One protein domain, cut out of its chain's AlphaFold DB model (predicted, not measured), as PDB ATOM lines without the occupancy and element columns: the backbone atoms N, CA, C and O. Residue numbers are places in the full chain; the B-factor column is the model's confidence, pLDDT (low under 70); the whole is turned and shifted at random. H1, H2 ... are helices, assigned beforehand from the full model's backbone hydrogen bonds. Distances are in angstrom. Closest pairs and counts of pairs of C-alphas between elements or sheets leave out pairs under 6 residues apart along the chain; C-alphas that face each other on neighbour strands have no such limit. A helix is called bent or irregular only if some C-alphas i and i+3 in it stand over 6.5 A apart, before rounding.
ATOM      1  N   LEU A 123      -7.010 138.376  18.884       47.94
ATOM      2  CA  LEU A 123      -6.083 137.604  18.067       47.94
ATOM      3  C   LEU A 123      -6.198 136.102  18.387       47.94
ATOM      4  O   LEU A 123      -6.352 135.736  19.554       47.94
ATOM      5  N   PRO A 124      -6.104 135.223  17.371       61.34
ATOM      6  CA  PRO A 124      -6.128 133.776  17.572       61.34
ATOM      7  C   PRO A 124      -4.907 133.303  18.375       61.34
ATOM      8  O   PRO A 124      -3.812 133.854  18.235       61.34
ATOM      9  N   GLU A 125      -5.066 132.253  19.192       65.75
ATOM     10  CA  GLU A 125      -3.932 131.668  19.921       65.75
ATOM     11  C   GLU A 125      -2.864 131.140  18.929       65.75
ATOM     12  O   GLU A 125      -3.218 130.585  17.885       65.75
ATOM     13  N   PRO A 126      -1.551 131.234  19.231       69.00
ATOM     14  CA  PRO A 126      -0.484 130.862  18.290       69.00
ATOM     15  C   PRO A 126      -0.563 129.435  17.726       69.00
ATOM     16  O   PRO A 126      -0.123 129.188  16.604       69.00
ATOM     17  N   TRP A 127      -1.120 128.481  18.478       72.50
ATOM     18  CA  TRP A 127      -1.307 127.108  18.000       72.50
ATOM     19  C   TRP A 127      -2.395 127.007  16.921       72.50
ATOM     20  O   TRP A 127      -2.298 126.144  16.056       72.50
ATOM     21  N   MET A 128      -3.386 127.904  16.913       68.75
ATOM     22  CA  MET A 128      -4.442 127.929  15.895       68.75
ATOM     23  C   MET A 128      -3.885 128.330  14.532       68.75
ATOM     24  O   MET A 128      -4.295 127.780  13.519       68.75
ATOM     25  N   VAL A 129      -2.902 129.236  14.510       68.81
ATOM     26  CA  VAL A 129      -2.182 129.603  13.280       68.81
ATOM     27  C   VAL A 129      -1.402 128.402  12.733       68.81
ATOM     28  O   VAL A 129      -1.355 128.198  11.524       68.81
ATOM     29  N   LYS A 130      -0.828 127.572  13.615       67.56
ATOM     30  CA  LYS A 130      -0.087 126.355  13.236       67.56
ATOM     31  C   LYS A 130      -0.986 125.208  12.775       67.56
ATOM     32  O   LYS A 130      -0.547 124.400  11.968       67.56
ATOM     33  N   ALA A 131      -2.212 125.123  13.285       65.38
ATOM     34  CA  ALA A 131      -3.171 124.080  12.925       65.38
ATOM     35  C   ALA A 131      -3.804 124.267  11.529       65.38
ATOM     36  O   ALA A 131      -4.622 123.444  11.131       65.38
ATOM     37  N   GLY A 132      -3.441 125.332  10.805       70.50
ATOM     38  CA  GLY A 132      -3.947 125.630   9.466       70.50
ATOM     39  C   GLY A 132      -5.145 126.584   9.468       70.50
ATOM     40  O   GLY A 132      -5.921 126.658  10.424       70.50
ATOM     41  N   ALA A 133      -5.301 127.335   8.372       61.78
ATOM     42  CA  ALA A 133      -6.332 128.371   8.229       61.78
ATOM     43  C   ALA A 133      -7.766 127.811   8.313       61.78
ATOM     44  O   ALA A 133      -8.661 128.463   8.853       61.78
ATOM     45  N   ASP A 134      -7.969 126.575   7.857       70.94
ATOM     46  CA  ASP A 134      -9.280 125.922   7.847       70.94
ATOM     47  C   ASP A 134      -9.720 125.430   9.236       70.94
ATOM     48  O   ASP A 134     -10.913 125.214   9.472       70.94
ATOM     49  N   MET A 135      -8.790 125.305  10.190       78.56
ATOM     50  CA  MET A 135      -9.082 124.792  11.532       78.56
ATOM     51  C   MET A 135     -10.055 125.686  12.302       78.56
ATOM     52  O   MET A 135     -10.904 125.198  13.051       78.56
ATOM     53  N   PHE A 136      -9.977 127.003  12.093       76.06
ATOM     54  CA  PHE A 136     -10.907 127.947  12.707       76.06
ATOM     55  C   PHE A 136     -12.352 127.693  12.258       76.06
ATOM     56  O   PHE A 136     -13.272 127.713  13.080       76.06
ATOM     57  N   GLY A 137     -12.555 127.408  10.967       78.19
ATOM     58  CA  GLY A 137     -13.866 127.066  10.416       78.19
ATOM     59  C   GLY A 137     -14.420 125.778  11.024       78.19
ATOM     60  O   GLY A 137     -15.572 125.746  11.463       78.19
ATOM     61  N   THR A 138     -13.580 124.747  11.141       83.88
ATOM     62  CA  THR A 138     -13.950 123.465  11.759       83.88
ATOM     63  C   THR A 138     -14.330 123.630  13.230       83.88
ATOM     64  O   THR A 138     -15.412 123.206  13.636       83.88
ATOM     65  N   LEU A 139     -13.495 124.302  14.030       84.06
ATOM     66  CA  LEU A 139     -13.773 124.555  15.449       84.06
ATOM     67  C   LEU A 139     -15.026 125.414  15.645       84.06
ATOM     68  O   LEU A 139     -15.802 125.154  16.564       84.06
ATOM     69  N   SER A 140     -15.265 126.378  14.754       81.12
ATOM     70  CA  SER A 140     -16.503 127.160  14.752       81.12
ATOM     71  C   SER A 140     -17.718 126.284  14.511       81.12
ATOM     72  O   SER A 140     -18.671 126.331  15.285       81.12
ATOM     73  N   SER A 141     -17.668 125.426  13.492       81.12
ATOM     74  CA  SER A 141     -18.747 124.480  13.222       81.12
ATOM     75  C   SER A 141     -19.021 123.577  14.428       81.12
ATOM     76  O   SER A 141     -20.179 123.418  14.818       81.12
ATOM     77  N   ILE A 142     -17.978 123.067  15.088       82.94
ATOM     78  CA  ILE A 142     -18.123 122.265  16.308       82.94
ATOM     79  C   ILE A 142     -18.822 123.087  17.400       82.94
ATOM     80  O   ILE A 142     -19.855 122.649  17.904       82.94
ATOM     81  N   ALA A 143     -18.330 124.289  17.718       81.19
ATOM     82  CA  ALA A 143     -18.895 125.158  18.756       81.19
ATOM     83  C   ALA A 143     -20.399 125.432  18.563       81.19
ATOM     84  O   ALA A 143     -21.156 125.454  19.534       81.19
ATOM     85  N   PHE A 144     -20.850 125.587  17.313       82.06
ATOM     86  CA  PHE A 144     -22.264 125.810  16.997       82.06
ATOM     87  C   PHE A 144     -23.150 124.570  17.181       82.06
ATOM     88  O   PHE A 144     -24.341 124.713  17.475       82.06
ATOM     89  N   HIS A 145     -22.601 123.369  16.998       85.25
ATOM     90  CA  HIS A 145     -23.381 122.133  16.875       85.25
ATOM     91  C   HIS A 145     -23.251 121.181  18.071       85.25
ATOM     92  O   HIS A 145     -23.957 120.171  18.116       85.25
ATOM     93  N   VAL A 146     -22.366 121.459  19.033       82.19
ATOM     94  CA  VAL A 146     -22.143 120.591  20.203       82.19
ATOM     95  C   VAL A 146     -22.357 121.326  21.521       82.19
ATOM     96  O   VAL A 146     -22.496 122.546  21.576       82.19
ATOM     97  N   THR A 147     -22.423 120.573  22.621       83.94
ATOM     98  CA  THR A 147     -22.512 121.171  23.957       83.94
ATOM     99  C   THR A 147     -21.212 121.892  24.307       83.94
ATOM    100  O   THR A 147     -20.132 121.467  23.903       83.94
ATOM    101  N   ALA A 148     -21.286 122.940  25.132       78.88
ATOM    102  CA  ALA A 148     -20.094 123.675  25.563       78.88
ATOM    103  C   ALA A 148     -19.028 122.754  26.189       78.88
ATOM    104  O   ALA A 148     -17.848 122.894  25.891       78.88
ATOM    105  N   ALA A 149     -19.444 121.763  26.987       82.19
ATOM    106  CA  ALA A 149     -18.533 120.777  27.566       82.19
ATOM    107  C   ALA A 149     -17.804 119.951  26.494       82.19
ATOM    108  O   ALA A 149     -16.594 119.762  26.584       82.19
ATOM    109  N   LYS A 150     -18.521 119.500  25.454       86.06
ATOM    110  CA  LYS A 150     -17.919 118.689  24.391       86.06
ATOM    111  C   LYS A 150     -17.018 119.508  23.470       86.06
ATOM    112  O   LYS A 150     -15.985 119.014  23.018       86.06
ATOM    113  N   PHE A 151     -17.386 120.763  23.224       86.19
ATOM    114  CA  PHE A 151     -16.531 121.705  22.513       86.19
ATOM    115  C   PHE A 151     -15.217 121.917  23.268       86.19
ATOM    116  O   PHE A 151     -14.160 121.757  22.670       86.19
ATOM    117  N   GLN A 152     -15.274 122.182  24.577       85.44
ATOM    118  CA  GLN A 152     -14.074 122.374  25.395       85.44
ATOM    119  C   GLN A 152     -13.188 121.124  25.440       85.44
ATOM    120  O   GLN A 152     -11.980 121.227  25.270       85.44
ATOM    121  N   GLU A 153     -13.772 119.929  25.576       89.31
ATOM    122  CA  GLU A 153     -13.018 118.669  25.487       89.31
ATOM    123  C   GLU A 153     -12.275 118.537  24.146       89.31
ATOM    124  O   GLU A 153     -11.101 118.170  24.106       89.31
ATOM    125  N   THR A 154     -12.951 118.874  23.045       88.69
ATOM    126  CA  THR A 154     -12.364 118.816  21.700       88.69
ATOM    127  C   THR A 154     -11.260 119.858  21.538       88.69
ATOM    128  O   THR A 154     -10.182 119.539  21.042       88.69
ATOM    129  N   LEU A 155     -11.501 121.085  22.000       88.06
ATOM    130  CA  LEU A 155     -10.542 122.182  21.949       88.06
ATOM    131  C   LEU A 155      -9.266 121.840  22.721       88.06
ATOM    132  O   LEU A 155      -8.174 122.026  22.194       88.06
ATOM    133  N   GLU A 156      -9.392 121.287  23.926       88.19
ATOM    134  CA  GLU A 156      -8.247 120.855  24.730       88.19
ATOM    135  C   GLU A 156      -7.498 119.680  24.091       88.19
ATOM    136  O   GLU A 156      -6.268 119.647  24.123       88.19
ATOM    137  N   SER A 157      -8.210 118.742  23.456       89.62
ATOM    138  CA  SER A 157      -7.592 117.651  22.688       89.62
ATOM    139  C   SER A 157      -6.727 118.201  21.548       89.62
ATOM    140  O   SER A 157      -5.542 117.871  21.442       89.62
ATOM    141  N   VAL A 158      -7.284 119.116  20.747       89.12
ATOM    142  CA  VAL A 158      -6.576 119.764  19.631       89.12
ATOM    143  C   VAL A 158      -5.403 120.593  20.145       89.12
ATOM    144  O   VAL A 158      -4.278 120.448  19.670       89.12
ATOM    145  N   LYS A 159      -5.630 121.422  21.166       86.69
ATOM    146  CA  LYS A 159      -4.593 122.245  21.788       86.69
ATOM    147  C   LYS A 159      -3.436 121.378  22.278       86.69
ATOM    148  O   LYS A 159      -2.285 121.660  21.958       86.69
ATOM    149  N   LYS A 160      -3.715 120.276  22.975       86.56
ATOM    150  CA  LYS A 160      -2.689 119.325  23.424       86.56
ATOM    151  C   LYS A 160      -1.914 118.705  22.257       86.56
ATOM    152  O   LYS A 160      -0.702 118.529  22.370       86.56
ATOM    153  N   ALA A 161      -2.587 118.389  21.152       84.94
ATOM    154  CA  ALA A 161      -1.951 117.821  19.966       84.94
ATOM    155  C   ALA A 161      -1.015 118.819  19.250       84.94
ATOM    156  O   ALA A 161       0.005 118.404  18.691       84.94
ATOM    157  N   VAL A 162      -1.330 120.122  19.305       81.12
ATOM    158  CA  VAL A 162      -0.672 121.177  18.509       81.12
ATOM    159  C   VAL A 162       0.273 122.085  19.314       81.12
ATOM    160  O   VAL A 162       1.180 122.658  18.722       81.12
ATOM    161  N   VAL A 163       0.121 122.247  20.637       67.00
ATOM    162  CA  VAL A 163       0.900 123.221  21.450       67.00
ATOM    163  C   VAL A 163       2.370 122.837  21.647       67.00
ATOM    164  O   VAL A 163       3.212 123.729  21.730       67.00
ATOM    165  N   ASN A 164       2.710 121.546  21.610       60.56
ATOM    166  CA  ASN A 164       4.099 121.063  21.601       60.56
ATOM    167  C   ASN A 164       4.452 120.404  20.252       60.56
ATOM    168  O   ASN A 164       4.734 119.201  20.218       60.56
ATOM    169  N   PRO A 165       4.398 121.107  19.106       57.72
ATOM    170  CA  PRO A 165       4.609 120.445  17.841       57.72
ATOM    171  C   PRO A 165       6.112 120.382  17.573       57.72
ATOM    172  O   PRO A 165       6.764 121.393  17.316       57.72
ATOM    173  N   ILE A 166       6.649 119.165  17.543       60.66
ATOM    174  CA  ILE A 166       7.596 118.861  16.473       60.66
ATOM    175  C   ILE A 166       6.785 119.059  15.187       60.66
ATOM    176  O   ILE A 166       5.770 118.382  15.012       60.66
ATOM    177  N   GLU A 167       7.178 120.044  14.373       70.00
ATOM    178  CA  GLU A 167       6.465 120.461  13.153       70.00
ATOM    179  C   GLU A 167       6.162 119.263  12.250       70.00
ATOM    180  O   GLU A 167       5.056 119.152  11.743       70.00
ATOM    181  N   HIS A 168       7.092 118.305  12.197       80.56
ATOM    182  CA  HIS A 168       6.890 116.995  11.590       80.56
ATOM    183  C   HIS A 168       7.217 115.876  12.590       80.56
ATOM    184  O   HIS A 168       8.384 115.504  12.728       80.56
ATOM    185  N   PRO A 169       6.230 115.336  13.331       79.44
ATOM    186  CA  PRO A 169       6.464 114.437  14.466       79.44
ATOM    187  C   PRO A 169       7.104 113.103  14.095       79.44
ATOM    188  O   PRO A 169       7.746 112.487  14.941       79.44
ATOM    189  N   PHE A 170       6.900 112.652  12.861       85.94
ATOM    190  CA  PHE A 170       7.399 111.371  12.383       85.94
ATOM    191  C   PHE A 170       8.649 111.526  11.522       85.94
ATOM    192  O   PHE A 170       9.226 110.518  11.128       85.94
ATOM    193  N   ARG A 171       9.106 112.760  11.257       82.56
ATOM    194  CA  ARG A 171      10.286 112.980  10.424       82.56
ATOM    195  C   ARG A 171      11.531 112.385  11.089       82.56
ATOM    196  O   ARG A 171      11.861 112.728  12.223       82.56
ATOM    197  N   GLY A 172      12.216 111.487  10.386       84.31
ATOM    198  CA  GLY A 172      13.334 110.692  10.906       84.31
ATOM    199  C   GLY A 172      12.933 109.479  11.763       84.31
ATOM    200  O   GLY A 172      13.814 108.782  12.263       84.31
ATOM    201  N   HIS A 173      11.634 109.233  11.936       87.62
ATOM    202  CA  HIS A 173      11.031 108.120  12.681       87.62
ATOM    203  C   HIS A 173       9.940 107.413  11.852       87.62
ATOM    204  O   HIS A 173       9.085 106.693  12.378       87.62
ATOM    205  N   GLU A 174       9.948 107.611  10.533       92.06
ATOM    206  CA  GLU A 174       8.907 107.126   9.633       92.06
ATOM    207  C   GLU A 174       8.890 105.596   9.602       92.06
ATOM    208  O   GLU A 174       7.824 104.998   9.594       92.06
ATOM    209  N   GLU A 175      10.052 104.938   9.652       91.31
ATOM    210  CA  GLU A 175      10.138 103.469   9.680       91.31
ATOM    211  C   GLU A 175       9.586 102.857  10.968       91.31
ATOM    212  O   GLU A 175       8.892 101.841  10.920       91.31
ATOM    213  N   GLU A 176       9.868 103.483  12.113       92.31
ATOM    214  CA  GLU A 176       9.332 103.068  13.413       92.31
ATOM    215  C   GLU A 176       7.806 103.196  13.419       92.31
ATOM    216  O   GLU A 176       7.101 102.308  13.898       92.31
ATOM    217  N   THR A 177       7.294 104.265  12.806       92.19
ATOM    218  CA  THR A 177       5.856 104.510  12.674       92.19
ATOM    219  C   THR A 177       5.212 103.548  11.671       92.19
ATOM    220  O   THR A 177       4.181 102.950  11.967       92.19
ATOM    221  N   LEU A 178       5.850 103.296  10.522       93.06
ATOM    222  CA  LEU A 178       5.424 102.288   9.543       93.06
ATOM    223  C   LEU A 178       5.358 100.881  10.157       93.06
ATOM    224  O   LEU A 178       4.523 100.068   9.755       93.06
ATOM    225  N   ALA A 179       6.226 100.581  11.126       93.62
ATOM    226  CA  ALA A 179       6.251  99.302  11.826       93.62
ATOM    227  C   ALA A 179       5.065  99.099  12.789       93.62
ATOM    228  O   ALA A 179       4.843  97.966  13.224       93.62
ATOM    229  N   LEU A 180       4.286 100.148  13.089       94.00
ATOM    230  CA  LEU A 180       3.035 100.031  13.845       94.00
ATOM    231  C   LEU A 180       1.949  99.298  13.048       94.00
ATOM    232  O   LEU A 180       1.070  98.673  13.642       94.00
ATOM    233  N   MET A 181       2.008  99.338  11.713       95.62
ATOM    234  CA  MET A 181       1.087  98.586  10.867       95.62
ATOM    235  C   MET A 181       1.403  97.087  10.949       95.62
ATOM    236  O   MET A 181       2.540  96.683  10.664       95.62
ATOM    237  N   PRO A 182       0.419  96.224  11.272       94.94
ATOM    238  CA  PRO A 182       0.653  94.790  11.347       94.94
ATOM    239  C   PRO A 182       1.200  94.244  10.025       94.94
ATOM    240  O   PRO A 182       0.673  94.514   8.946       94.94
ATOM    241  N   LYS A 183       2.257  93.425  10.099       91.44
ATOM    242  CA  LYS A 183       2.938  92.897   8.901       91.44
ATOM    243  C   LYS A 183       1.987  92.165   7.946       91.44
ATOM    244  O   LYS A 183       2.143  92.291   6.735       91.44
ATOM    245  N   ALA A 184       1.016  91.426   8.487       93.56
ATOM    246  CA  ALA A 184       0.032  90.681   7.702       93.56
ATOM    247  C   ALA A 184      -0.912  91.599   6.906       93.56
ATOM    248  O   ALA A 184      -1.237  91.280   5.763       93.56
ATOM    249  N   SER A 185      -1.268  92.767   7.455       96.06
ATOM    250  CA  SER A 185      -2.254  93.678   6.865       96.06
ATOM    251  C   SER A 185      -1.845  94.195   5.484       96.06
ATOM    252  O   SER A 185      -2.703  94.417   4.639       96.06
ATOM    253  N   TRP A 186      -0.544  94.327   5.202       97.06
ATOM    254  CA  TRP A 186      -0.058  94.715   3.869       97.06
ATOM    255  C   TRP A 186      -0.367  93.659   2.798       97.06
ATOM    256  O   TRP A 186      -0.858  93.984   1.720       97.06
ATOM    257  N   SER A 187      -0.107  92.387   3.110       96.94
ATOM    258  CA  SER A 187      -0.391  91.254   2.219       96.94
ATOM    259  C   SER A 187      -1.898  91.043   2.053       96.94
ATOM    260  O   SER A 187      -2.388  90.787   0.953       96.94
ATOM    261  N   GLU A 188      -2.650  91.174   3.147       97.69
ATOM    262  CA  GLU A 188      -4.110  91.070   3.145       97.69
ATOM    263  C   GLU A 188      -4.754  92.171   2.298       97.69
ATOM    264  O   GLU A 188      -5.658  91.874   1.518       97.69
ATOM    265  N   ALA A 189      -4.249  93.405   2.377       97.44
ATOM    266  CA  ALA A 189      -4.714  94.508   1.544       97.44
ATOM    267  C   ALA A 189      -4.486  94.234   0.050       97.44
ATOM    268  O   ALA A 189      -5.421  94.365  -0.733       97.44
ATOM    269  N   TYR A 190      -3.300  93.761  -0.351       97.62
ATOM    270  CA  TYR A 190      -3.055  93.368  -1.747       97.62
ATOM    271  C   TYR A 190      -4.034  92.280  -2.221       97.62
ATOM    272  O   TYR A 190      -4.622  92.385  -3.296       97.62
ATOM    273  N   LYS A 191      -4.274  91.252  -1.397       97.25
ATOM    274  CA  LYS A 191      -5.213  90.163  -1.723       97.25
ATOM    275  C   LYS A 191      -6.664  90.632  -1.815       97.25
ATOM    276  O   LYS A 191      -7.435  90.046  -2.570       97.25
ATOM    277  N   ALA A 192      -7.033  91.662  -1.059       96.94
ATOM    278  CA  ALA A 192      -8.375  92.230  -1.078       96.94
ATOM    279  C   ALA A 192      -8.694  92.972  -2.388       96.94
ATOM    280  O   ALA A 192      -9.869  93.099  -2.732       96.94
ATOM    281  N   PHE A 193      -7.677  93.411  -3.140       96.56
ATOM    282  CA  PHE A 193      -7.836  94.147  -4.397       96.56
ATOM    283  C   PHE A 193      -7.130  93.436  -5.569       96.56
ATOM    284  O   PHE A 193      -6.037  93.839  -5.972       96.56
ATOM    285  N   PRO A 194      -7.755  92.401  -6.170       94.12
ATOM    286  CA  PRO A 194      -7.167  91.640  -7.279       94.12
ATOM    287  C   PRO A 194      -6.774  92.480  -8.504       94.12
ATOM    288  O   PRO A 194      -5.883  92.085  -9.261       94.12
ATOM    289  N   ASP A 195      -7.404  93.641  -8.692       93.12
ATOM    290  CA  ASP A 195      -7.125  94.562  -9.800       93.12
ATOM    291  C   ASP A 195      -5.700  95.124  -9.749       93.12
ATOM    292  O   ASP A 195      -5.112  95.381 -10.795       93.12
ATOM    293  N   LEU A 196      -5.090  95.222  -8.561       94.69
ATOM    294  CA  LEU A 196      -3.686  95.631  -8.416       94.69
ATOM    295  C   LEU A 196      -2.750  94.699  -9.197       94.69
ATOM    296  O   LEU A 196      -1.806  95.152  -9.842       94.69
ATOM    297  N   LYS A 197      -3.064  93.400  -9.207       94.50
ATOM    298  CA  LYS A 197      -2.355  92.402 -10.010       94.50
ATOM    299  C   LYS A 197      -2.835  92.392 -11.458       94.50
ATOM    300  O   LYS A 197      -2.024  92.381 -12.376       94.50
ATOM    301  N   LYS A 198      -4.152  92.307 -11.662       92.50
ATOM    302  CA  LYS A 198      -4.756  92.071 -12.983       92.50
ATOM    303  C   LYS A 198      -4.562  93.254 -13.925       92.50
ATOM    304  O   LYS A 198      -4.219  93.056 -15.084       92.50
ATOM    305  N   ASP A 199      -4.803  94.451 -13.413       91.31
ATOM    306  CA  ASP A 199      -4.823  95.687 -14.183       91.31
ATOM    307  C   ASP A 199      -3.594  96.548 -13.899       91.31
ATOM    308  O   ASP A 199      -3.067  97.181 -14.806       91.31
ATOM    309  N   GLY A 200      -3.123  96.548 -12.648       90.69
ATOM    310  CA  GLY A 200      -1.894  97.238 -12.268       90.69
ATOM    311  C   GLY A 200      -0.620  96.522 -12.717       90.69
ATOM    312  O   GLY A 200       0.432  97.147 -12.794       90.69
ATOM    313  N   GLY A 201      -0.696  95.216 -12.996       92.81
ATOM    314  CA  GLY A 201       0.463  94.399 -13.364       92.81
ATOM    315  C   GLY A 201       1.493  94.224 -12.243       92.81
ATOM    316  O   GLY A 201       2.565  93.682 -12.494       92.81
ATOM    317  N   LEU A 202       1.182  94.659 -11.016       93.94
ATOM    318  CA  LEU A 202       2.118  94.643  -9.898       93.94
ATOM    319  C   LEU A 202       2.126  93.285  -9.196       93.94
ATOM    320  O   LEU A 202       1.081  92.677  -8.940       93.94
ATOM    321  N   SER A 203       3.315  92.832  -8.808       96.00
ATOM    322  CA  SER A 203       3.453  91.746  -7.842       96.00
ATOM    323  C   SER A 203       3.025  92.185  -6.435       96.00
ATOM    324  O   SER A 203       2.893  93.374  -6.127       96.00
ATOM    325  N   GLU A 204       2.831  91.209  -5.543       96.88
ATOM    326  CA  GLU A 204       2.551  91.481  -4.127       96.88
ATOM    327  C   GLU A 204       3.666  92.320  -3.495       96.88
ATOM    328  O   GLU A 204       3.391  93.298  -2.808       96.88
ATOM    329  N   ASP A 205       4.922  91.970  -3.766       96.00
ATOM    330  CA  ASP A 205       6.082  92.653  -3.204       96.00
ATOM    331  C   ASP A 205       6.207  94.102  -3.707       96.00
ATOM    332  O   ASP A 205       6.405  95.016  -2.907       96.00
ATOM    333  N   GLU A 206       6.008  94.341  -5.007       95.81
ATOM    334  CA  GLU A 206       5.977  95.698  -5.571       95.81
ATOM    335  C   GLU A 206       4.827  96.525  -4.995       95.81
ATOM    336  O   GLU A 206       5.024  97.680  -4.624       95.81
ATOM    337  N   THR A 207       3.639  95.929  -4.858       96.94
ATOM    338  CA  THR A 207       2.476  96.617  -4.283       96.94
ATOM    339  C   THR A 207       2.722  96.970  -2.818       96.94
ATOM    340  O   THR A 207       2.460  98.094  -2.396       96.94
ATOM    341  N   VAL A 208       3.248  96.039  -2.020       97.25
ATOM    342  CA  VAL A 208       3.549  96.289  -0.605       97.25
ATOM    343  C   VAL A 208       4.627  97.362  -0.456       97.25
ATOM    344  O   VAL A 208       4.492  98.231   0.409       97.25
ATOM    345  N   ARG A 209       5.667  97.344  -1.300       96.69
ATOM    346  CA  ARG A 209       6.679  98.409  -1.340       96.69
ATOM    347  C   ARG A 209       6.060  99.756  -1.702       96.69
ATOM    348  O   ARG A 209       6.321 100.725  -0.996       96.69
ATOM    349  N   LEU A 210       5.194  99.808  -2.713       97.88
ATOM    350  CA  LEU A 210       4.472 101.021  -3.100       97.88
ATOM    351  C   LEU A 210       3.608 101.572  -1.961       97.88
ATOM    352  O   LEU A 210       3.730 102.744  -1.616       97.88
ATOM    353  N   MET A 211       2.766 100.741  -1.341       98.25
ATOM    354  CA  MET A 211       1.892 101.190  -0.254       98.25
ATOM    355  C   MET A 211       2.696 101.741   0.930       98.25
ATOM    356  O   MET A 211       2.335 102.764   1.503       98.25
ATOM    357  N   LYS A 212       3.817 101.097   1.278       97.94
ATOM    358  CA  LYS A 212       4.727 101.600   2.316       97.94
ATOM    359  C   LYS A 212       5.433 102.885   1.901       97.94
ATOM    360  O   LYS A 212       5.623 103.743   2.753       97.94
ATOM    361  N   ALA A 213       5.820 103.018   0.635       97.81
ATOM    362  CA  ALA A 213       6.445 104.231   0.124       97.81
ATOM    363  C   ALA A 213       5.489 105.427   0.184       97.81
ATOM    364  O   ALA A 213       5.891 106.498   0.628       97.81
ATOM    365  N   ILE A 214       4.219 105.217  -0.174       97.56
ATOM    366  CA  ILE A 214       3.153 106.214  -0.032       97.56
ATOM    367  C   ILE A 214       3.020 106.636   1.429       97.56
ATOM    368  O   ILE A 214       3.206 107.805   1.741       97.56
ATOM    369  N   VAL A 215       2.792 105.693   2.347       97.31
ATOM    370  CA  VAL A 215       2.605 106.046   3.763       97.31
ATOM    371  C   VAL A 215       3.869 106.663   4.368       97.31
ATOM    372  O   VAL A 215       3.783 107.605   5.146       97.31
ATOM    373  N   GLY A 216       5.056 106.180   4.000       95.56
ATOM    374  CA  GLY A 216       6.324 106.762   4.439       95.56
ATOM    375  C   GLY A 216       6.475 108.217   3.993       95.56
ATOM    376  O   GLY A 216       6.932 109.056   4.772       95.56
ATOM    377  N   ASN A 217       6.045 108.534   2.771       94.81
ATOM    378  CA  ASN A 217       5.991 109.904   2.283       94.81
ATOM    379  C   ASN A 217       4.996 110.753   3.087       94.81
ATOM    380  O   ASN A 217       5.388 111.798   3.597       94.81
ATOM    381  N   GLU A 218       3.765 110.277   3.297       93.94
ATOM    382  CA  GLU A 218       2.767 110.997   4.108       93.94
ATOM    383  C   GLU A 218       3.272 111.269   5.537       93.94
ATOM    384  O   GLU A 218       3.144 112.375   6.059       93.94
ATOM    385  N   LEU A 219       3.954 110.304   6.158       92.81
ATOM    386  CA  LEU A 219       4.571 110.475   7.478       92.81
ATOM    387  C   LEU A 219       5.706 111.517   7.484       92.81
ATOM    388  O   LEU A 219       5.895 112.208   8.485       92.81
ATOM    389  N   THR A 220       6.441 111.663   6.377       89.69
ATOM    390  CA  THR A 220       7.549 112.633   6.243       89.69
ATOM    391  C   THR A 220       7.051 114.086   6.292       89.69
ATOM    392  O   THR A 220       7.781 114.985   6.740       89.69
ATOM    393  N   PHE A 221       5.819 114.313   5.822       87.69
ATOM    394  CA  PHE A 221       5.179 115.628   5.731       87.69
ATOM    395  C   PHE A 221       4.049 115.843   6.737       87.69
ATOM    396  O   PHE A 221       3.590 116.976   6.862       87.69
ATOM    397  N   TYR A 222       3.686 114.811   7.502       88.44
ATOM    398  CA  TYR A 222       2.706 114.889   8.582       88.44
ATOM    399  C   TYR A 222       2.977 116.098   9.468       88.44
ATOM    400  O   TYR A 222       4.094 116.263   9.962       88.44
ATOM    401  N   GLY A 223       1.978 116.947   9.647       89.19
ATOM    402  CA  GLY A 223       2.117 118.262  10.243       89.19
ATOM    403  C   GLY A 223       1.209 118.497  11.448       89.19
ATOM    404  O   GLY A 223       0.500 117.602  11.920       89.19
ATOM    405  N   PRO A 224       1.211 119.730  11.983       85.94
ATOM    406  CA  PRO A 224       0.336 120.104  13.087       85.94
ATOM    407  C   PRO A 224      -1.146 120.142  12.688       85.94
ATOM    408  O   PRO A 224      -1.997 119.872  13.533       85.94
ATOM    409  N   GLU A 225      -1.459 120.446  11.424       87.88
ATOM    410  CA  GLU A 225      -2.828 120.390  10.897       87.88
ATOM    411  C   GLU A 225      -3.376 118.955  10.921       87.88
ATOM    412  O   GLU A 225      -4.459 118.734  11.460       87.88
ATOM    413  N   ASP A 226      -2.601 117.975  10.455       90.69
ATOM    414  CA  ASP A 226      -2.996 116.561  10.476       90.69
ATOM    415  C   ASP A 226      -3.274 116.078  11.903       90.69
ATOM    416  O   ASP A 226      -4.312 115.486  12.197       90.69
ATOM    417  N   LYS A 227      -2.389 116.423  12.846       90.81
ATOM    418  CA  LYS A 227      -2.596 116.117  14.268       90.81
ATOM    419  C   LYS A 227      -3.863 116.743  14.835       90.81
ATOM    420  O   LYS A 227      -4.510 116.147  15.693       90.81
ATOM    421  N   ALA A 228      -4.181 117.967  14.425       90.62
ATOM    422  CA  ALA A 228      -5.390 118.639  14.870       90.62
ATOM    423  C   ALA A 228      -6.636 117.918  14.340       90.62
ATOM    424  O   ALA A 228      -7.582 117.700  15.098       90.62
ATOM    425  N   GLN A 229      -6.620 117.496  13.074       92.44
ATOM    426  CA  GLN A 229      -7.703 116.729  12.458       92.44
ATOM    427  C   GLN A 229      -7.879 115.362  13.145       92.44
ATOM    428  O   GLN A 229      -8.996 115.013  13.538       92.44
ATOM    429  N   ASP A 230      -6.792 114.641  13.422       94.44
ATOM    430  CA  ASP A 230      -6.829 113.387  14.185       94.44
ATOM    431  C   ASP A 230      -7.374 113.581  15.607       94.44
ATOM    432  O   ASP A 230      -8.220 112.813  16.068       94.44
ATOM    433  N   ALA A 231      -6.952 114.642  16.301       93.00
ATOM    434  CA  ALA A 231      -7.413 114.943  17.656       93.00
ATOM    435  C   ALA A 231      -8.925 115.226  17.713       93.00
ATOM    436  O   ALA A 231      -9.579 114.895  18.710       93.00
ATOM    437  N   ILE A 232      -9.493 115.801  16.644       93.25
ATOM    438  CA  ILE A 232     -10.942 115.981  16.472       93.25
ATOM    439  C   ILE A 232     -11.635 114.622  16.289       93.25
ATOM    440  O   ILE A 232     -12.680 114.385  16.906       93.25
ATOM    441  N   CYS A 233     -11.052 113.700  15.513       94.06
ATOM    442  CA  CYS A 233     -11.566 112.329  15.392       94.06
ATOM    443  C   CYS A 233     -11.588 111.619  16.747       94.06
ATOM    444  O   CYS A 233     -12.593 111.015  17.126       94.06
ATOM    445  N   ASP A 234     -10.477 111.691  17.482       93.31
ATOM    446  CA  ASP A 234     -10.302 110.996  18.754       93.31
ATOM    447  C   ASP A 234     -11.267 111.506  19.823       93.31
ATOM    448  O   ASP A 234     -11.809 110.708  20.598       93.31
ATOM    449  N   ALA A 235     -11.568 112.809  19.787       92.12
ATOM    450  CA  ALA A 235     -12.610 113.448  20.586       92.12
ATOM    451  C   ALA A 235     -14.042 113.049  20.164       92.12
ATOM    452  O   ALA A 235     -15.018 113.494  20.775       92.12
ATOM    453  N   GLY A 236     -14.208 112.205  19.142       91.38
ATOM    454  CA  GLY A 236     -15.505 111.749  18.642       91.38
ATOM    455  C   GLY A 236     -16.275 112.838  17.903       91.38
ATOM    456  O   GLY A 236     -17.496 112.891  18.011       91.38
ATOM    457  N   GLN A 237     -15.563 113.755  17.240       92.44
ATOM    458  CA  GLN A 237     -16.122 114.827  16.410       92.44
ATOM    459  C   GLN A 237     -15.757 114.629  14.924       92.44
ATOM    460  O   GLN A 237     -15.643 115.590  14.163       92.44
ATOM    461  N   GLY A 238     -15.593 113.370  14.505       89.38
ATOM    462  CA  GLY A 238     -15.248 112.963  13.141       89.38
ATOM    463  C   GLY A 238     -16.215 113.474  12.066       89.38
ATOM    464  O   GLY A 238     -15.807 113.764  10.949       89.38
ATOM    465  N   ARG A 239     -17.487 113.713  12.382       91.00
ATOM    466  CA  ARG A 239     -18.428 114.306  11.413       91.00
ATOM    467  C   ARG A 239     -18.028 115.694  10.890       91.00
ATOM    468  O   ARG A 239     -18.498 116.098   9.833       91.00
ATOM    469  N   PHE A 240     -17.169 116.434  11.599       88.56
ATOM    470  CA  PHE A 240     -16.737 117.782  11.195       88.56
ATOM    471  C   PHE A 240     -15.492 117.799  10.303       88.56
ATOM    472  O   PHE A 240     -15.083 118.861   9.844       88.56
ATOM    473  N   ILE A 241     -14.901 116.636  10.039       89.44
ATOM    474  CA  ILE A 241     -13.673 116.482   9.245       89.44
ATOM    475  C   ILE A 241     -13.878 115.539   8.050       89.44
ATOM    476  O   ILE A 241     -12.916 115.058   7.470       89.44
ATOM    477  N   MET A 242     -15.124 115.240   7.672       87.25
ATOM    478  CA  MET A 242     -15.424 114.244   6.630       87.25
ATOM    479  C   MET A 242     -14.751 114.540   5.279       87.25
ATOM    480  O   MET A 242     -14.381 113.603   4.574       87.25
ATOM    481  N   GLY A 243     -14.550 115.822   4.952       84.69
ATOM    482  CA  GLY A 243     -13.836 116.283   3.756       84.69
ATOM    483  C   GLY A 243     -12.338 116.551   3.960       84.69
ATOM    484  O   GLY A 243     -11.700 117.124   3.082       84.69
ATOM    485  N   LYS A 244     -11.780 116.199   5.122       89.69
ATOM    486  CA  LYS A 244     -10.365 116.368   5.476       89.69
ATOM    487  C   LYS A 244      -9.686 115.006   5.568       89.69
ATOM    488  O   LYS A 244     -10.338 114.011   5.875       89.69
ATOM    489  N   THR A 245      -8.401 114.957   5.248       92.31
ATOM    490  CA  THR A 245      -7.603 113.731   5.303       92.31
ATOM    491  C   THR A 245      -7.279 113.375   6.750       92.31
ATOM    492  O   THR A 245      -7.174 114.250   7.595       92.31
ATOM    493  N   VAL A 246      -7.195 112.085   7.078       93.88
ATOM    494  CA  VAL A 246      -6.912 111.658   8.458       93.88
ATOM    495  C   VAL A 246      -5.980 110.466   8.520       93.88
ATOM    496  O   VAL A 246      -5.963 109.622   7.613       93.88
ATOM    497  N   GLY A 247      -5.265 110.369   9.641       94.69
ATOM    498  CA  GLY A 247      -4.364 109.271   9.948       94.69
ATOM    499  C   GLY A 247      -3.241 109.097   8.925       94.69
ATOM    500  O   GLY A 247      -3.053 109.874   7.992       94.69
ATOM    501  N   PHE A 248      -2.486 108.007   9.064       95.81
ATOM    502  CA  PHE A 248      -1.285 107.781   8.245       95.81
ATOM    503  C   PHE A 248      -1.581 107.514   6.766       95.81
ATOM    504  O   PHE A 248      -0.687 107.625   5.935       95.81
ATOM    505  N   ALA A 249      -2.819 107.139   6.434       95.56
ATOM    506  CA  ALA A 249      -3.231 106.997   5.044       95.56
ATOM    507  C   ALA A 249      -3.442 108.361   4.372       95.56
ATOM    508  O   ALA A 249      -3.371 108.422   3.151       95.56
ATOM    509  N   GLN A 250      -3.722 109.430   5.128       95.31
ATOM    510  CA  GLN A 250      -4.042 110.744   4.566       95.31
ATOM    511  C   GLN A 250      -5.171 110.671   3.520       95.31
ATOM    512  O   GLN A 250      -5.106 111.235   2.431       95.31
ATOM    513  N   ILE A 251      -6.244 109.943   3.854       94.19
ATOM    514  CA  ILE A 251      -7.454 109.823   3.028       94.19
ATOM    515  C   ILE A 251      -8.626 110.447   3.777       94.19
ATOM    516  O   ILE A 251      -8.750 110.281   4.988       94.19
ATOM    517  N   ALA A 252      -9.506 111.142   3.055       94.81
ATOM    518  CA  ALA A 252     -10.722 111.697   3.635       94.81
ATOM    519  C   ALA A 252     -11.803 110.619   3.866       94.81
ATOM    520  O   ALA A 252     -12.048 109.807   2.962       94.81
ATOM    521  N   PRO A 253     -12.509 110.615   5.016       95.50
ATOM    522  CA  PRO A 253     -13.606 109.679   5.280       95.50
ATOM    523  C   PRO A 253     -14.707 109.686   4.211       95.50
ATOM    524  O   PRO A 253     -15.229 108.633   3.835       95.50
ATOM    525  N   GLU A 254     -15.036 110.859   3.665       93.62
ATOM    526  CA  GLU A 254     -15.975 110.987   2.546       93.62
ATOM    527  C   GLU A 254     -15.477 110.253   1.292       93.62
ATOM    528  O   GLU A 254     -16.249 109.554   0.629       93.62
ATOM    529  N   GLY A 255     -14.173 110.327   1.012       92.94
ATOM    530  CA  GLY A 255     -13.532 109.596  -0.080       92.94
ATOM    531  C   GLY A 255     -13.685 108.082   0.069       92.94
ATOM    532  O   GLY A 255     -14.037 107.406  -0.898       92.94
ATOM    533  N   VAL A 256     -13.525 107.547   1.285       96.44
ATOM    534  CA  VAL A 256     -13.730 106.112   1.567       96.44
ATOM    535  C   VAL A 256     -15.162 105.686   1.249       96.44
ATOM    536  O   VAL A 256     -15.366 104.656   0.604       96.44
ATOM    537  N   ARG A 257     -16.164 106.476   1.656       96.62
ATOM    538  CA  ARG A 257     -17.573 106.174   1.354       96.62
ATOM    539  C   ARG A 257     -17.871 106.242  -0.135       96.62
ATOM    540  O   ARG A 257     -18.548 105.353  -0.648       96.62
ATOM    541  N   LYS A 258     -17.352 107.258  -0.824       95.88
ATOM    542  CA  LYS A 258     -17.523 107.408  -2.269       95.88
ATOM    543  C   LYS A 258     -16.957 106.199  -3.016       95.88
ATOM    544  O   LYS A 258     -17.687 105.550  -3.758       95.88
ATOM    545  N   VAL A 259     -15.698 105.848  -2.752       95.75
ATOM    546  CA  VAL A 259     -15.036 104.698  -3.387       95.75
ATOM    547  C   VAL A 259     -15.749 103.390  -3.036       95.75
ATOM    548  O   VAL A 259     -15.970 102.552  -3.904       95.75
ATOM    549  N   SER A 260     -16.182 103.217  -1.784       97.88
ATOM    550  CA  SER A 260     -16.938 102.027  -1.383       97.88
ATOM    551  C   SER A 260     -18.270 101.901  -2.132       97.88
ATOM    552  O   SER A 260     -18.613 100.807  -2.577       97.88
ATOM    553  N   ALA A 261     -18.998 103.002  -2.341       97.56
ATOM    554  CA  ALA A 261     -20.241 102.999  -3.111       97.56
ATOM    555  C   ALA A 261     -20.011 102.666  -4.597       97.56
ATOM    556  O   ALA A 261     -20.818 101.963  -5.211       97.56
ATOM    557  N   GLU A 262     -18.903 103.133  -5.175       95.81
ATOM    558  CA  GLU A 262     -18.494 102.775  -6.536       95.81
ATOM    559  C   GLU A 262     -18.141 101.285  -6.640       95.81
ATOM    560  O   GLU A 262     -18.637 100.599  -7.536       95.81
ATOM    561  N   PHE A 263     -17.393 100.740  -5.675       96.38
ATOM    562  CA  PHE A 263     -17.114  99.304  -5.605       96.38
ATOM    563  C   PHE A 263     -18.382  98.469  -5.412       96.38
ATOM    564  O   PHE A 263     -18.514  97.424  -6.043       96.38
ATOM    565  N   ASP A 264     -19.359  98.922  -4.624       97.75
ATOM    566  CA  ASP A 264     -20.663  98.253  -4.532       97.75
ATOM    567  C   ASP A 264     -21.394  98.224  -5.880       97.75
ATOM    568  O   ASP A 264     -22.050  97.233  -6.216       97.75
ATOM    569  N   ALA A 265     -21.302  99.297  -6.670       97.06
ATOM    570  CA  ALA A 265     -21.875  99.332  -8.012       97.06
ATOM    571  C   ALA A 265     -21.153  98.361  -8.964       97.06
ATOM    572  O   ALA A 265     -21.811  97.691  -9.763       97.06
ATOM    573  N   GLU A 266     -19.827  98.243  -8.855       94.69
ATOM    574  CA  GLU A 266     -19.018  97.258  -9.587       94.69
ATOM    575  C   GLU A 266     -19.326  95.811  -9.186       94.69
ATOM    576  O   GLU A 266     -19.374  94.924 -10.036       94.69
ATOM    577  N   VAL A 267     -19.599  95.554  -7.908       96.38
ATOM    578  CA  VAL A 267     -20.031  94.226  -7.454       96.38
ATOM    579  C   VAL A 267     -21.408  93.894  -8.023       96.38
ATOM    580  O   VAL A 267     -21.614  92.821  -8.588       96.38
ATOM    581  N   LYS A 268     -22.355  94.838  -7.964       96.94
ATOM    582  CA  LYS A 268     -23.712  94.650  -8.509       96.94
ATOM    583  C   LYS A 268     -23.729  94.402 -10.018       96.94
ATOM    584  O   LYS A 268     -24.616  93.701 -10.497       96.94
ATOM    585  N   ASN A 269     -22.790  94.982 -10.765       95.62
ATOM    586  CA  ASN A 269     -22.697  94.811 -12.217       95.62
ATOM    587  C   ASN A 269     -21.718  93.700 -12.653       95.62
ATOM    588  O   ASN A 269     -21.525  93.512 -13.854       95.62
ATOM    589  N   GLY A 270     -21.128  92.963 -11.703       92.94
ATOM    590  CA  GLY A 270     -20.231  91.836 -11.969       92.94
ATOM    591  C   GLY A 270     -18.829  92.219 -12.458       92.94
ATOM    592  O   GLY A 270     -18.127  91.362 -12.988       92.94
ATOM    593  N   LYS A 271     -18.410  93.484 -12.315       89.81
ATOM    594  CA  LYS A 271     -17.041  93.932 -12.635       89.81
ATOM    595  C   LYS A 271     -16.040  93.657 -11.515       89.81
ATOM    596  O   LYS A 271     -14.848  93.582 -11.797       89.81
ATOM    597  N   ARG A 272     -16.515  93.514 -10.274       91.75
ATOM    598  CA  ARG A 272     -15.707  93.249  -9.077       91.75
ATOM    599  C   ARG A 272     -16.331  92.124  -8.250       91.75
ATOM    600  O   ARG A 272     -17.548  92.050  -8.138       91.75
ATOM    601  N   ASP A 273     -15.502  91.285  -7.632       91.75
ATOM    602  CA  ASP A 273     -15.982  90.136  -6.847       91.75
ATOM    603  C   ASP A 273     -16.534  90.530  -5.466       91.75
ATOM    604  O   ASP A 273     -17.502  89.945  -4.981       91.75
ATOM    605  N   ALA A 274     -15.921  91.518  -4.809       95.50
ATOM    606  CA  ALA A 274     -16.298  91.968  -3.472       95.50
ATOM    607  C   ALA A 274     -15.927  93.439  -3.246       95.50
ATOM    608  O   ALA A 274     -15.032  93.953  -3.907       95.50
ATOM    609  N   ASN A 275     -16.566  94.094  -2.273       97.06
ATOM    610  CA  ASN A 275     -16.202  95.431  -1.799       97.06
ATOM    611  C   ASN A 275     -15.473  95.328  -0.443       97.06
ATOM    612  O   ASN A 275     -16.132  95.181   0.592       97.06
ATOM    613  N   PRO A 276     -14.128  95.419  -0.406       96.75
ATOM    614  CA  PRO A 276     -13.375  95.313   0.844       96.75
ATOM    615  C   PRO A 276     -13.618  96.472   1.817       96.75
ATOM    616  O   PRO A 276     -13.414  96.313   3.019       96.75
ATOM    617  N   LEU A 277     -14.083  97.628   1.324       97.69
ATOM    618  CA  LEU A 277     -14.348  98.815   2.140       97.69
ATOM    619  C   LEU A 277     -15.730  98.807   2.808       97.69
ATOM    620  O   LEU A 277     -15.956  99.616   3.706       97.69
ATOM    621  N   ALA A 278     -16.639  97.905   2.421       97.38
ATOM    622  CA  ALA A 278     -18.046  97.937   2.839       97.38
ATOM    623  C   ALA A 278     -18.232  98.035   4.365       97.38
ATOM    624  O   ALA A 278     -19.071  98.792   4.849       97.38
ATOM    625  N   LYS A 279     -17.419  97.300   5.138       97.06
ATOM    626  CA  LYS A 279     -17.493  97.316   6.608       97.06
ATOM    627  C   LYS A 279     -17.094  98.663   7.205       97.06
ATOM    628  O   LYS A 279     -17.745  99.106   8.141       97.06
ATOM    629  N   LEU A 280     -16.039  99.290   6.681       96.69
ATOM    630  CA  LEU A 280     -15.609 100.615   7.132       96.69
ATOM    631  C   LEU A 280     -16.636 101.670   6.715       96.69
ATOM    632  O   LEU A 280     -17.063 102.467   7.541       96.69
ATOM    633  N   ALA A 281     -17.089 101.640   5.461       96.56
ATOM    634  CA  ALA A 281     -18.021 102.629   4.924       96.56
ATOM    635  C   ALA A 281     -19.402 102.621   5.610       96.56
ATOM    636  O   ALA A 281     -20.070 103.654   5.631       96.56
ATOM    637  N   ALA A 282     -19.809 101.485   6.189       97.00
ATOM    638  CA  ALA A 282     -21.057 101.336   6.938       97.00
ATOM    639  C   ALA A 282     -21.027 101.943   8.356       97.00
ATOM    640  O   ALA A 282     -22.078 102.042   8.990       97.00
ATOM    641  N   LEU A 283     -19.852 102.325   8.867       97.56
ATOM    642  CA  LEU A 283     -19.713 102.983  10.167       97.56
ATOM    643  C   LEU A 283     -20.319 104.394  10.143       97.56
ATOM    644  O   LEU A 283     -20.373 105.049   9.094       97.56
ATOM    645  N   SER A 284     -20.735 104.890  11.313       96.56
ATOM    646  CA  SER A 284     -21.098 106.306  11.462       96.56
ATOM    647  C   SER A 284     -19.901 107.220  11.170       96.56
ATOM    648  O   SER A 284     -18.761 106.766  11.152       96.56
ATOM    649  N   ASP A 285     -20.142 108.510  10.927       94.75
ATOM    650  CA  ASP A 285     -19.083 109.471  10.572       94.75
ATOM    651  C   ASP A 285     -17.952 109.490  11.611       94.75
ATOM    652  O   ASP A 285     -16.774 109.386  11.269       94.75
ATOM    653  N   ASP A 286     -18.320 109.544  12.894       94.38
ATOM    654  CA  ASP A 286     -17.368 109.570  14.004       94.38
ATOM    655  C   ASP A 286     -16.604 108.237  14.127       94.38
ATOM    656  O   ASP A 286     -15.393 108.224  14.360       94.38
ATOM    657  N   GLU A 287     -17.286 107.103  13.934       96.81
ATOM    658  CA  GLU A 287     -16.669 105.773  13.991       96.81
ATOM    659  C   GLU A 287     -15.750 105.497  12.799       96.81
ATOM    660  O   GLU A 287     -14.692 104.899  12.987       96.81
ATOM    661  N   LEU A 288     -16.128 105.929  11.592       97.56
ATOM    662  CA  LEU A 288     -15.316 105.797  10.385       97.56
ATOM    663  C   LEU A 288     -14.033 106.612  10.525       97.56
ATOM    664  O   LEU A 288     -12.948 106.047  10.400       97.56
ATOM    665  N   ALA A 289     -14.153 107.904  10.841       95.44
ATOM    666  CA  ALA A 289     -13.001 108.779  11.038       95.44
ATOM    667  C   ALA A 289     -12.027 108.192  12.071       95.44
ATOM    668  O   ALA A 289     -10.833 108.062  11.813       95.44
ATOM    669  N   LYS A 290     -12.550 107.720  13.209       95.94
ATOM    670  CA  LYS A 290     -11.738 107.080  14.245       95.94
ATOM    671  C   LYS A 290     -11.147 105.736  13.813       95.94
ATOM    672  O   LYS A 290     -10.033 105.399  14.205       95.94
ATOM    673  N   ALA A 291     -11.869 104.938  13.027       97.19
ATOM    674  CA  ALA A 291     -11.353 103.679  12.499       97.19
ATOM    675  C   ALA A 291     -10.201 103.907  11.511       97.19
ATOM    676  O   ALA A 291      -9.271 103.102  11.483       97.19
ATOM    677  N   MET A 292     -10.227 104.998  10.744       97.06
ATOM    678  CA  MET A 292      -9.172 105.347   9.787       97.06
ATOM    679  C   MET A 292      -7.849 105.746  10.453       97.06
ATOM    680  O   MET A 292      -6.799 105.570   9.840       97.06
ATOM    681  N   LEU A 293      -7.872 106.184  11.717       96.50
ATOM    682  CA  LEU A 293      -6.655 106.440  12.499       96.50
ATOM    683  C   LEU A 293      -5.909 105.162  12.903       96.50
ATOM    684  O   LEU A 293      -4.751 105.212  13.316       96.50
ATOM    685  N   LYS A 294      -6.572 104.004  12.835       96.44
ATOM    686  CA  LYS A 294      -6.010 102.753  13.335       96.44
ATOM    687  C   LYS A 294      -5.000 102.156  12.344       96.44
ATOM    688  O   LYS A 294      -5.375 101.924  11.189       96.44
ATOM    689  N   PRO A 295      -3.764 101.822  12.772       95.81
ATOM    690  CA  PRO A 295      -2.730 101.288  11.885       95.81
ATOM    691  C   PRO A 295      -3.158 100.049  11.085       95.81
ATOM    692  O   PRO A 295      -2.774  99.902   9.929       95.81
ATOM    693  N   GLU A 296      -3.990  99.171  11.650       95.50
ATOM    694  CA  GLU A 296      -4.471  97.970  10.959       95.50
ATOM    695  C   GLU A 296      -5.306  98.257   9.700       95.50
ATOM    696  O   GLU A 296      -5.352  97.420   8.799       95.50
ATOM    697  N   ASN A 297      -5.930  99.436   9.605       97.31
ATOM    698  CA  ASN A 297      -6.771  99.808   8.467       97.31
ATOM    699  C   ASN A 297      -5.995 100.550   7.370       97.31
ATOM    700  O   ASN A 297      -6.448 100.584   6.225       97.31
ATOM    701  N   VAL A 298      -4.821 101.109   7.687       97.81
ATOM    702  CA  VAL A 298      -4.025 101.931   6.759       97.81
ATOM    703  C   VAL A 298      -3.707 101.189   5.452       97.81
ATOM    704  O   VAL A 298      -4.004 101.742   4.391       97.81
ATOM    705  N   PRO A 299      -3.198  99.937   5.456       98.44
ATOM    706  CA  PRO A 299      -2.892  99.241   4.205       98.44
ATOM    707  C   PRO A 299      -4.115  99.042   3.303       98.44
ATOM    708  O   PRO A 299      -4.016  99.202   2.089       98.44
ATOM    709  N   LEU A 300      -5.277  98.731   3.890       98.38
ATOM    710  CA  LEU A 300      -6.522  98.536   3.142       98.38
ATOM    711  C   LEU A 300      -6.969  99.835   2.459       98.38
ATOM    712  O   LEU A 300      -7.365  99.809   1.295       98.38
ATOM    713  N   LEU A 301      -6.892 100.959   3.176       98.38
ATOM    714  CA  LEU A 301      -7.262 102.283   2.674       98.38
ATOM    715  C   LEU A 301      -6.371 102.711   1.498       98.38
ATOM    716  O   LEU A 301      -6.880 103.134   0.460       98.38
ATOM    717  N   VAL A 302      -5.054 102.531   1.632       98.19
ATOM    718  CA  VAL A 302      -4.083 102.858   0.576       98.19
ATOM    719  C   VAL A 302      -4.299 101.966  -0.651       98.19
ATOM    720  O   VAL A 302      -4.393 102.472  -1.769       98.19
ATOM    721  N   ALA A 303      -4.451 100.651  -0.458       98.12
ATOM    722  CA  ALA A 303      -4.712  99.712  -1.549       98.12
ATOM    723  C   ALA A 303      -6.008 100.041  -2.306       98.12
ATOM    724  O   ALA A 303      -6.037  99.978  -3.535       98.12
ATOM    725  N   ALA A 304      -7.061 100.435  -1.584       97.56
ATOM    726  CA  ALA A 304      -8.328 100.827  -2.185       97.56
ATOM    727  C   ALA A 304      -8.189 102.068  -3.074       97.56
ATOM    728  O   ALA A 304      -8.736 102.090  -4.173       97.56
ATOM    729  N   ASN A 305      -7.442 103.078  -2.619       96.00
ATOM    730  CA  ASN A 305      -7.185 104.296  -3.387       96.00
ATOM    731  C   ASN A 305      -6.403 103.987  -4.675       96.00
ATOM    732  O   ASN A 305      -6.832 104.378  -5.760       96.00
ATOM    733  N   ILE A 306      -5.328 103.194  -4.579       95.75
ATOM    734  CA  ILE A 306      -4.567 102.754  -5.758       95.75
ATOM    735  C   ILE A 306      -5.487 101.988  -6.721       95.75
ATOM    736  O   ILE A 306      -5.529 102.297  -7.909       95.75
ATOM    737  N   SER A 307      -6.266 101.028  -6.208       95.00
ATOM    738  CA  SER A 307      -7.184 100.216  -7.013       95.00
ATOM    739  C   SER A 307      -8.259 101.055  -7.707       95.00
ATOM    740  O   SER A 307      -8.578 100.783  -8.861       95.00
ATOM    741  N   HIS A 308      -8.818 102.057  -7.027       92.56
ATOM    742  CA  HIS A 308      -9.798 102.984  -7.599       92.56
ATOM    743  C   HIS A 308      -9.188 103.795  -8.752       92.56
ATOM    744  O   HIS A 308      -9.794 103.943  -9.813       92.56
ATOM    745  N   ASN A 309      -7.949 104.249  -8.578       89.62
ATOM    746  CA  ASN A 309      -7.270 105.084  -9.556       89.62
ATOM    747  C   ASN A 309      -6.805 104.335 -10.811       89.62
ATOM    748  O   ASN A 309      -6.634 104.971 -11.850       89.62
ATOM    749  N   LEU A 310      -6.661 103.004 -10.775       91.19
ATOM    750  CA  LEU A 310      -6.269 102.201 -11.947       91.19
ATOM    751  C   LEU A 310      -7.177 102.417 -13.165       91.19
ATOM    752  O   LEU A 310      -6.712 102.362 -14.302       91.19
ATOM    753  N   GLU A 311      -8.462 102.692 -12.949       84.94
ATOM    754  CA  GLU A 311      -9.415 102.954 -14.029       84.94
ATOM    755  C   GLU A 311      -9.051 104.203 -14.848       84.94
ATOM    756  O   GLU A 311      -9.262 104.224 -16.060       84.94
ATOM    757  N   MET A 312      -8.452 105.224 -14.225       85.12
ATOM    758  CA  MET A 312      -7.938 106.389 -14.950       85.12
ATOM    759  C   MET A 312      -6.820 105.965 -15.911       85.12
ATOM    760  O   MET A 312      -6.887 106.272 -17.100       85.12
ATOM    761  N   PHE A 313      -5.851 105.177 -15.444       86.56
ATOM    762  CA  PHE A 313      -4.732 104.723 -16.276       86.56
ATOM    763  C   PHE A 313      -5.195 103.854 -17.450       86.56
ATOM    764  O   PHE A 313      -4.701 104.004 -18.567       86.56
ATOM    765  N   LYS A 314      -6.216 103.011 -17.246       84.62
ATOM    766  CA  LYS A 314      -6.829 102.216 -18.324       84.62
ATOM    767  C   LYS A 314      -7.453 103.060 -19.433       84.62
ATOM    768  O   LYS A 314      -7.546 102.588 -20.564       84.62
ATOM    769  N   ARG A 315      -7.909 104.278 -19.124       86.31
ATOM    770  CA  ARG A 315      -8.464 105.216 -20.116       86.31
ATOM    771  C   ARG A 315      -7.376 105.944 -20.904       86.31
ATOM    772  O   ARG A 315      -7.666 106.436 -21.990       86.31
ATOM    773  N   HIS A 316      -6.140 105.940 -20.403       85.00
ATOM    774  CA  HIS A 316      -4.983 106.615 -20.992       85.00
ATOM    775  C   HIS A 316      -3.790 105.663 -21.256       85.00
ATOM    776  O   HIS A 316      -2.647 106.008 -20.949       85.00
ATOM    777  N   PRO A 317      -3.999 104.479 -21.873       83.12
ATOM    778  CA  PRO A 317      -2.979 103.425 -21.947       83.12
ATOM    779  C   PRO A 317      -1.775 103.787 -22.831       83.12
ATOM    780  O   PRO A 317      -0.720 103.172 -22.719       83.12
TER     781      PRO A 317
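What this domain is: This is residues 123 to 317 of the 388 residues of an uncharacterized protein of Candidatus Melainabacteria bacterium (UniProt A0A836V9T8). Look first for a larger body built round the long helix H12, with H5, H6 and H7 on one side of it and H9 on another, while H4 packs on H7, and H10 and H11 pack on H9. At one end of the longest axis a small head of H1, H2 and H3 packs on H8, which joins it to the body through H11. The printed part has 195 residues, with twelve named helices, H1 to H12 in chain order, and no named strand; the class is all helix, and the helices that touch are mostly crossed. The whole is compact, with a radius of gyration of the C-alphas of 17.9 A and spans of 54 by 38 by 31 A.

Where its parts are: Find C-alpha 126 at (-0.484, 130.862, 18.290), where H1, residues 126 to 130, begins. Next come H2, residues 135 to 145, 15.5 A long, and H3, residues 148 to 163, 21.4 A. H4 is residues 174 to 178, H5 183 to 192 and H6 195 to 198. H7, residues 204 to 221, begins at (2.551, 91.481, -4.127) and runs 26.2 A; H8 is residues 224 to 234. H9, residues 253 to 268, is 22.8 A long, before H10, 278 to 281, and H11, 285 to 292. H12, residues 295 to 315, runs 32.7 A to C-alpha 315 at (-8.464, 105.216, -20.116); it is irregular, with C-alphas 296 and 299 7.1 A apart.

How they stand to each other: Start at H12, the hub, which touches five helices. With residues 296 to 303 it touches H5, closest at the C-alphas of Ala 189 and Leu 300, 4.7 A. H6 touches it at Leu 196 and Ser 307, C-alphas 5.9 A apart. H7 touches it at Met 211 and Val 302, C-alphas 6.3 A apart, only just about perpendicular at 72 degrees. H9 touches it at a steep tilt of 60 degrees, the closest C-alphas being Val 259 and His 308, 6.9 A. H11 and H12 only just touch, only at the corner, with 3 pairs of C-alphas within 8 A. Farther out, H4 touches H7, and H10 touches H9. H8 touches H11, with C-alphas of Cys 233 and Lys 290 5.4 A apart, and H3, with those of Val 158 and Ala 228 5.0 A apart. H2 and H3 form a helical hairpin at a shallow tilt of 16 degrees, and H1 touches H3. Every O i to N i+4 pair is within hydrogen-bond range in H1, H2, H3, H4, H7, H8, H9 and H11, against 5 of 6 in H5 and 12 of 17 in H12; H6 and H10 are too short for such a pair.

The domain as a whole: The C-alphas of Leu 123 and Gly 270 are the two farthest apart, 56.5 A. The printed part has no cut, and the link from H8 to H9, residues 235 to 252, is long. The mean pLDDT of the printed part is 89.8; look for values under 70 at residues 123 to 126, 128 to 131, 133 and 163 to 166.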